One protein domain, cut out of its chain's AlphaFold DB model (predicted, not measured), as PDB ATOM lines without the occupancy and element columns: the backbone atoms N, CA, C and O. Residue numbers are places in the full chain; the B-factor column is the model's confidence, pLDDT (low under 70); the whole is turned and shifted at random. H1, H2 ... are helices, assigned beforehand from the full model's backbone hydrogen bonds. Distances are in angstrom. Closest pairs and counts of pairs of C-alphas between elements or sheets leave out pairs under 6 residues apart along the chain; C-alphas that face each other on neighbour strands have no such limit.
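What this domain is: This is residues 26 to 86 of the 113 residues of the protein "General stress protein" of Paenibacillus woosongensis (UniProt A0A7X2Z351). Three equally long helices are strung end to end as an open horseshoe with an empty middle: H1 makes one side, H2 the base and H3 the other side. The printed part has 61 residues with three named helices, H1, H2 and H3 in chain order, and no named strand; the class is all helix. It is only just extended, close to loose, with a radius of gyration of the C-alphas of 16.2 A and spans of 40 by 31 by 24 A.

How they stand to each other: H1, residues 29 to 46, has a tight link, His 47 and Asp 48, to H2, residues 49 to 66. H2 has a tight link, His 67 and Asp 68, to H3, residues 69 to 86. H1 and H2, H2 and H3, and H1 and H3 are apart, with no C-alpha of one within 8 A of the other. Every O i to N i+4 pair is within hydrogen-bond range in H1 and H3, and 13 of 14 in H2.

Where its parts are: H1 begins at C-alpha 29 (-1.444, 61.484, -18.054) and is 26.2 A long. H2 is 26.4 A long. H3 is 26.2 A long and ends at C-alpha 86 (11.593, 58.173, 0.486).

The domain as a whole: The two C-alphas farthest apart, Asn 26 and Arg 69, are 43.0 A apart. The printed part has no cut. Residues 82 to 86 have pLDDT under 70.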
ATOM      1  N   ASN A  26      -4.950  64.503 -27.488       92.38
ATOM      2  CA  ASN A  26      -6.311  64.159 -27.062       92.38
ATOM      3  C   ASN A  26      -6.377  63.424 -25.718       92.38
ATOM      4  O   ASN A  26      -7.471  63.211 -25.202       92.38
ATOM      5  N   HIS A  27      -5.235  63.013 -25.170       93.38
ATOM      6  CA  HIS A  27      -5.173  62.210 -23.958       93.38
ATOM      7  C   HIS A  27      -4.235  62.816 -22.925       93.38
ATOM      8  O   HIS A  27      -3.201  63.399 -23.253       93.38
ATOM      9  N   ASP A  28      -4.600  62.641 -21.664       92.94
ATOM     10  CA  ASP A  28      -3.860  63.130 -20.516       92.94
ATOM     11  C   ASP A  28      -2.984  62.035 -19.891       92.94
ATOM     12  O   ASP A  28      -2.872  60.903 -20.370       92.94
ATOM     13  N   LYS A  29      -2.321  62.392 -18.792       93.75
ATOM     14  CA  LYS A  29      -1.444  61.484 -18.054       93.75
ATOM     15  C   LYS A  29      -2.184  60.242 -17.547       93.75
ATOM     16  O   LYS A  29      -1.593  59.161 -17.555       93.75
ATOM     17  N   GLU A  30      -3.431  60.387 -17.105       93.38
ATOM     18  CA  GLU A  30      -4.222  59.292 -16.532       93.38
ATOM     19  C   GLU A  30      -4.512  58.220 -17.581       93.38
ATOM     20  O   GLU A  30      -4.304  57.033 -17.317       93.38
ATOM     21  N   PHE A  31      -4.851  58.628 -18.806       95.50
ATOM     22  CA  PHE A  31      -5.013  57.707 -19.928       95.50
ATOM     23  C   PHE A  31      -3.767  56.835 -20.152       95.50
ATOM     24  O   PHE A  31      -3.865  55.607 -20.236       95.50
ATOM     25  N   TYR A  32      -2.574  57.442 -20.201       93.06
ATOM     26  CA  TYR A  32      -1.327  56.696 -20.411       93.06
ATOM     27  C   TYR A  32      -0.982  55.768 -19.240       93.06
ATOM     28  O   TYR A  32      -0.456  54.671 -19.445       93.06
ATOM     29  N   GLN A  33      -1.294  56.182 -18.011       93.56
ATOM     30  CA  GLN A  33      -1.129  55.335 -16.832       93.56
ATOM     31  C   GLN A  33      -2.056  54.120 -16.883       93.56
ATOM     32  O   GLN A  33      -1.616  53.005 -16.599       93.56
ATOM     33  N   GLU A  34      -3.315  54.310 -17.277       94.44
ATOM     34  CA  GLU A  34      -4.295  53.232 -17.367       94.44
ATOM     35  C   GLU A  34      -3.895  52.194 -18.421       94.44
ATOM     36  O   GLU A  34      -3.865  50.995 -18.125       94.44
ATOM     37  N   ILE A  35      -3.537  52.629 -19.635       94.00
ATOM     38  CA  ILE A  35      -3.115  51.697 -20.691       94.00
ATOM     39  C   ILE A  35      -1.800  50.997 -20.326       94.00
ATOM     40  O   ILE A  35      -1.652  49.803 -20.590       94.00
ATOM     41  N   GLY A  36      -0.874  51.697 -19.660       93.38
ATOM     42  CA  GLY A  36       0.368  51.112 -19.160       93.38
ATOM     43  C   GLY A  36       0.105  50.033 -18.110       93.38
ATOM     44  O   GLY A  36       0.664  48.939 -18.193       93.38
ATOM     45  N   LYS A  37      -0.810  50.298 -17.168       95.19
ATOM     46  CA  LYS A  37      -1.243  49.322 -16.161       95.19
ATOM     47  C   LYS A  37      -1.885  48.098 -16.810       95.19
ATOM     48  O   LYS A  37      -1.486  46.978 -16.504       95.19
ATOM     49  N   LYS A  38      -2.828  48.296 -17.738       95.31
ATOM     50  CA  LYS A  38      -3.483  47.203 -18.479       95.31
ATOM     51  C   LYS A  38      -2.473  46.344 -19.241       95.31
ATOM     52  O   LYS A  38      -2.557  45.118 -19.191       95.31
ATOM     53  N   GLY A  39      -1.500  46.973 -19.903       92.88
ATOM     54  CA  GLY A  39      -0.409  46.274 -20.581       92.88
ATOM     55  C   GLY A  39       0.426  45.435 -19.613       92.88
ATOM     56  O   GLY A  39       0.612  44.242 -19.841       92.88
ATOM     57  N   GLY A  40       0.846  46.025 -18.491       91.81
ATOM     58  CA  GLY A  40       1.605  45.325 -17.454       91.81
ATOM     59  C   GLY A  40       0.848  44.142 -16.844       91.81
ATOM     60  O   GLY A  40       1.417  43.062 -16.703       91.81
ATOM     61  N   GLU A  41      -0.442  44.301 -16.537       92.75
ATOM     62  CA  GLU A  41      -1.290  43.213 -16.034       92.75
ATOM     63  C   GLU A  41      -1.445  42.080 -17.055       92.75
ATOM     64  O   GLU A  41      -1.402  40.906 -16.685       92.75
ATOM     65  N   ALA A  42      -1.607  42.407 -18.340       92.50
ATOM     66  CA  ALA A  42      -1.681  41.409 -19.402       92.50
ATOM     67  C   ALA A  42      -0.361  40.635 -19.542       92.50
ATOM     68  O   ALA A  42      -0.380  39.409 -19.644       92.50
ATOM     69  N   THR A  43       0.784  41.318 -19.490       89.25
ATOM     70  CA  THR A  43       2.104  40.672 -19.489       89.25
ATOM     71  C   THR A  43       2.280  39.790 -18.250       89.25
ATOM     72  O   THR A  43       2.655  38.630 -18.373       89.25
ATOM     73  N   ALA A  44       1.941  40.286 -17.059       88.25
ATOM     74  CA  ALA A  44       2.056  39.531 -15.810       88.25
ATOM     75  C   ALA A  44       1.170  38.278 -15.761       88.25
ATOM     76  O   ALA A  44       1.554  37.291 -15.144       88.25
ATOM     77  N   LYS A  45       0.006  38.287 -16.420       91.19
ATOM     78  CA  LYS A  45      -0.865  37.104 -16.520       91.19
ATOM     79  C   LYS A  45      -0.312  36.017 -17.443       91.19
ATOM     80  O   LYS A  45      -0.608  34.849 -17.226       91.19
ATOM     81  N   ASN A  46       0.443  36.397 -18.473       88.81
ATOM     82  CA  ASN A  46       0.910  35.479 -19.519       88.81
ATOM     83  C   ASN A  46       2.353  34.995 -19.324       88.81
ATOM     84  O   ASN A  46       2.804  34.124 -20.064       88.81
ATOM     85  N   HIS A  47       3.078  35.559 -18.359       90.38
ATOM     86  CA  HIS A  47       4.490  35.276 -18.153       90.38
ATOM     87  C   HIS A  47       4.789  34.900 -16.710       90.38
ATOM     88  O   HIS A  47       4.227  35.451 -15.764       90.38
ATOM     89  N   ASP A  48       5.717  33.969 -16.556       89.94
ATOM     90  CA  ASP A  48       6.162  33.459 -15.276       89.94
ATOM     91  C   ASP A  48       7.448  34.151 -14.800       89.94
ATOM     92  O   ASP A  48       7.964  35.102 -15.391       89.94
ATOM     93  N   LYS A  49       7.974  33.667 -13.676       89.12
ATOM     94  CA  LYS A  49       9.193  34.201 -13.070       89.12
ATOM     95  C   LYS A  49      10.408  34.085 -13.996       89.12
ATOM     96  O   LYS A  49      11.258  34.976 -13.969       89.12
ATOM     97  N   GLU A  50      10.507  33.010 -14.775       88.62
ATOM     98  CA  GLU A  50      11.656  32.755 -15.647       88.62
ATOM     99  C   GLU A  50      11.733  33.787 -16.771       88.62
ATOM    100  O   GLU A  50      12.807  34.339 -17.021       88.62
ATOM    101  N   PHE A  51      10.588  34.161 -17.349       92.81
ATOM    102  CA  PHE A  51      10.511  35.243 -18.328       92.81
ATOM    103  C   PHE A  51      11.118  36.554 -17.802       92.81
ATOM    104  O   PHE A  51      11.977  37.156 -18.453       92.81
ATOM    105  N   TYR A  52      10.731  36.985 -16.595       88.56
ATOM    106  CA  TYR A  52      11.250  38.224 -16.003       88.56
ATOM    107  C   TYR A  52      12.748  38.149 -15.681       88.56
ATOM    108  O   TYR A  52      13.472  39.140 -15.816       88.56
ATOM    109  N   GLN A  53      13.234  36.975 -15.276       89.50
ATOM    110  CA  GLN A  53      14.661  36.750 -15.056       89.50
ATOM    111  C   GLN A  53      15.451  36.838 -16.362       89.50
ATOM    112  O   GLN A  53      16.515  37.458 -16.392       89.50
ATOM    113  N   GLU A  54      14.933  36.258 -17.443       90.88
ATOM    114  CA  GLU A  54      15.592  36.278 -18.743       90.88
ATOM    115  C   GLU A  54      15.683  37.697 -19.311       90.88
ATOM    116  O   GLU A  54      16.769  38.122 -19.717       90.88
ATOM    117  N   ILE A  55      14.581  38.457 -19.310       91.06
ATOM    118  CA  ILE A  55      14.599  39.843 -19.804       91.06
ATOM    119  C   ILE A  55      15.483  40.737 -18.925       91.06
ATOM    120  O   ILE A  55      16.217  41.573 -19.449       91.06
ATOM    121  N   GLY A  56      15.485  40.515 -17.605       87.50
ATOM    122  CA  GLY A  56      16.366  41.220 -16.677       87.50
ATOM    123  C   GLY A  56      17.840  40.926 -16.957       87.50
ATOM    124  O   GLY A  56      18.650  41.850 -17.025       87.50
ATOM    125  N   ARG A  57      18.186  39.655 -17.202       89.25
ATOM    126  CA  ARG A  57      19.544  39.246 -17.589       89.25
ATOM    127  C   ARG A  57      19.964  39.891 -18.907       89.25
ATOM    128  O   ARG A  57      21.028  40.497 -18.956       89.25
ATOM    129  N   LYS A  58      19.123  39.827 -19.946       91.06
ATOM    130  CA  LYS A  58      19.403  40.449 -21.253       91.06
ATOM    131  C   LYS A  58      19.629  41.957 -21.130       91.06
ATOM    132  O   LYS A  58      20.587  42.476 -21.698       91.06
ATOM    133  N   GLY A  59      18.791  42.654 -20.360       86.62
ATOM    134  CA  GLY A  59      18.957  44.086 -20.096       86.62
ATOM    135  C   GLY A  59      20.251  44.402 -19.338       86.62
ATOM    136  O   GLY A  59      20.974  45.329 -19.708       86.62
ATOM    137  N   GLY A  60      20.587  43.594 -18.329       85.06
ATOM    138  CA  GLY A  60      21.838  43.717 -17.580       85.06
ATOM    139  C   GLY A  60      23.076  43.489 -18.450       85.06
ATOM    140  O   GLY A  60      24.002  44.292 -18.405       85.06
ATOM    141  N   GLU A  61      23.076  42.449 -19.286       85.31
ATOM    142  CA  GLU A  61      24.170  42.150 -20.218       85.31
ATOM    143  C   GLU A  61      24.351  43.247 -21.273       85.31
ATOM    144  O   GLU A  61      25.480  43.640 -21.562       85.31
ATOM    145  N   ALA A  62      23.258  43.764 -21.844       85.62
ATOM    146  CA  ALA A  62      23.310  44.863 -22.808       85.62
ATOM    147  C   ALA A  62      23.872  46.148 -22.184       85.62
ATOM    148  O   ALA A  62      24.650  46.856 -22.819       85.62
ATOM    149  N   THR A  63      23.516  46.418 -20.927       82.38
ATOM    150  CA  THR A  63      24.054  47.550 -20.166       82.38
ATOM    151  C   THR A  63      25.542  47.340 -19.876       82.38
ATOM    152  O   THR A  63      26.355  48.206 -20.178       82.38
ATOM    153  N   ALA A  64      25.931  46.162 -19.384       80.81
ATOM    154  CA  ALA A  64      27.316  45.854 -19.022       80.81
ATOM    155  C   ALA A  64      28.285  45.891 -20.207       80.81
ATOM    156  O   ALA A  64      29.455  46.210 -20.032       80.81
ATOM    157  N   LYS A  65      27.808  45.581 -21.418       81.62
ATOM    158  CA  LYS A  65      28.621  45.661 -22.640       81.62
ATOM    159  C   LYS A  65      28.957  47.092 -23.060       81.62
ATOM    160  O   LYS A  65      29.945  47.278 -23.758       81.62
ATOM    161  N   ASN A  66      28.138  48.069 -22.676       80.88
ATOM    162  CA  ASN A  66      28.215  49.444 -23.179       80.88
ATOM    163  C   ASN A  66      28.606  50.469 -22.105       80.88
ATOM    164  O   ASN A  66      28.650  51.662 -22.402       80.88
ATOM    165  N   HIS A  67      28.845  50.036 -20.864       82.94
ATOM    166  CA  HIS A  67      29.027  50.942 -19.737       82.94
ATOM    167  C   HIS A  67      30.167  50.537 -18.808       82.94
ATOM    168  O   HIS A  67      30.324  49.373 -18.442       82.94
ATOM    169  N   ASP A  68      30.901  51.554 -18.360       80.81
ATOM    170  CA  ASP A  68      32.049  51.411 -17.478       80.81
ATOM    171  C   ASP A  68      31.672  51.514 -15.996       80.81
ATOM    172  O   ASP A  68      30.535  51.780 -15.599       80.81
ATOM    173  N   ARG A  69      32.672  51.328 -15.133       79.19
ATOM    174  CA  ARG A  69      32.526  51.361 -13.672       79.19
ATOM    175  C   ARG A  69      31.854  52.637 -13.152       79.19
ATOM    176  O   ARG A  69      31.091  52.566 -12.190       79.19
ATOM    177  N   GLU A  70      32.138  53.780 -13.767       79.19
ATOM    178  CA  GLU A  70      31.604  55.090 -13.374       79.19
ATOM    179  C   GLU A  70      30.086  55.168 -13.569       79.19
ATOM    180  O   GLU A  70      29.373  55.639 -12.684       79.19
ATOM    181  N   PHE A  71      29.568  54.584 -14.653       85.00
ATOM    182  CA  PHE A  71      28.131  54.480 -14.900       85.00
ATOM    183  C   PHE A  71      27.428  53.688 -13.789       85.00
ATOM    184  O   PHE A  71      26.406  54.121 -13.254       85.00
ATOM    185  N   TYR A  72      28.005  52.554 -13.379       79.56
ATOM    186  CA  TYR A  72      27.454  51.737 -12.295       79.56
ATOM    187  C   TYR A  72      27.482  52.449 -10.935       79.56
ATOM    188  O   TYR A  72      26.565  52.282 -10.126       79.56
ATOM    189  N   GLN A  73      28.508  53.263 -10.683       81.62
ATOM    190  CA  GLN A  73      28.577  54.098  -9.484       81.62
ATOM    191  C   GLN A  73      27.499  55.184  -9.495       81.62
ATOM    192  O   GLN A  73      26.833  55.390  -8.481       81.62
ATOM    193  N   GLU A  74      27.280  55.838 -10.636       83.75
ATOM    194  CA  GLU A  74      26.275  56.889 -10.778       83.75
ATOM    195  C   GLU A  74      24.851  56.353 -10.584       83.75
ATOM    196  O   GLU A  74      24.088  56.909  -9.790       83.75
ATOM    197  N   ILE A  75      24.489  55.243 -11.239       83.56
ATOM    198  CA  ILE A  75      23.158  54.638 -11.056       83.56
ATOM    199  C   ILE A  75      22.973  54.099  -9.631       83.56
ATOM    200  O   ILE A  75      21.879  54.192  -9.076       83.56
ATOM    201  N   GLY A  76      24.040  53.581  -9.008       80.31
ATOM    202  CA  GLY A  76      24.021  53.141  -7.615       80.31
ATOM    203  C   GLY A  76      23.778  54.304  -6.653       80.31
ATOM    204  O   GLY A  76      22.938  54.196  -5.757       80.31
ATOM    205  N   LYS A  77      24.449  55.439  -6.879       82.31
ATOM    206  CA  LYS A  77      24.256  56.678  -6.118       82.31
ATOM    207  C   LYS A  77      22.831  57.211  -6.277       82.31
ATOM    208  O   LYS A  77      22.156  57.401  -5.272       82.31
ATOM    209  N   LYS A  78      22.333  57.338  -7.513       82.06
ATOM    210  CA  LYS A  78      20.949  57.772  -7.790       82.06
ATOM    211  C   LYS A  78      19.911  56.842  -7.154       82.06
ATOM    212  O   LYS A  78      18.926  57.310  -6.589       82.06
ATOM    213  N   GLY A  79      20.132  55.526  -7.196       75.56
ATOM    214  CA  GLY A  79      19.256  54.547  -6.547       75.56
ATOM    215  C   GLY A  79      19.276  54.636  -5.017       75.56
ATOM    216  O   GLY A  79      18.243  54.447  -4.375       75.56
ATOM    217  N   GLY A  80      20.434  54.944  -4.429       74.12
ATOM    218  CA  GLY A  80      20.577  55.211  -2.997       74.12
ATOM    219  C   GLY A  80      19.884  56.504  -2.566       74.12
ATOM    220  O   GLY A  80      19.145  56.500  -1.586       74.12
ATOM    221  N   GLU A  81      20.055  57.583  -3.326       71.62
ATOM    222  CA  GLU A  81      19.417  58.883  -3.081       71.62
ATOM    223  C   GLU A  81      17.891  58.807  -3.209       71.62
ATOM    224  O   GLU A  81      17.181  59.325  -2.351       71.62
ATOM    225  N   ALA A  82      17.365  58.095  -4.213       68.00
ATOM    226  CA  ALA A  82      15.925  57.879  -4.360       68.00
ATOM    227  C   ALA A  82      15.321  57.145  -3.149       68.00
ATOM    228  O   ALA A  82      14.232  57.490  -2.698       68.00
ATOM    229  N   ARG A  83      16.047  56.168  -2.587       61.19
ATOM    230  CA  ARG A  83      15.645  55.484  -1.347       61.19
ATOM    231  C   ARG A  83      15.737  56.414  -0.142       61.19
ATOM    232  O   ARG A  83      14.803  56.459   0.638       61.19
ATOM    233  N   SER A  84      16.816  57.185  -0.031       59.69
ATOM    234  CA  SER A  84      17.010  58.144   1.060       59.69
ATOM    235  C   SER A  84      15.968  59.266   1.060       59.69
ATOM    236  O   SER A  84      15.602  59.750   2.123       59.69
ATOM    237  N   ASN A  85      15.468  59.677  -0.106       58.00
ATOM    238  CA  ASN A  85      14.427  60.701  -0.210       58.00
ATOM    239  C   ASN A  85      13.031  60.164   0.145       58.00
ATOM    240  O   ASN A  85      12.198  60.931   0.618       58.00
ATOM    241  N   SER A  86      12.791  58.858  -0.024       55.88
ATOM    242  CA  SER A  86      11.593  58.173   0.486       55.88
ATOM    243  C   SER A  86      11.648  57.864   1.987       55.88
ATOM    244  O   SER A  86      10.646  57.429   2.542       55.88
TER     245      SER A  86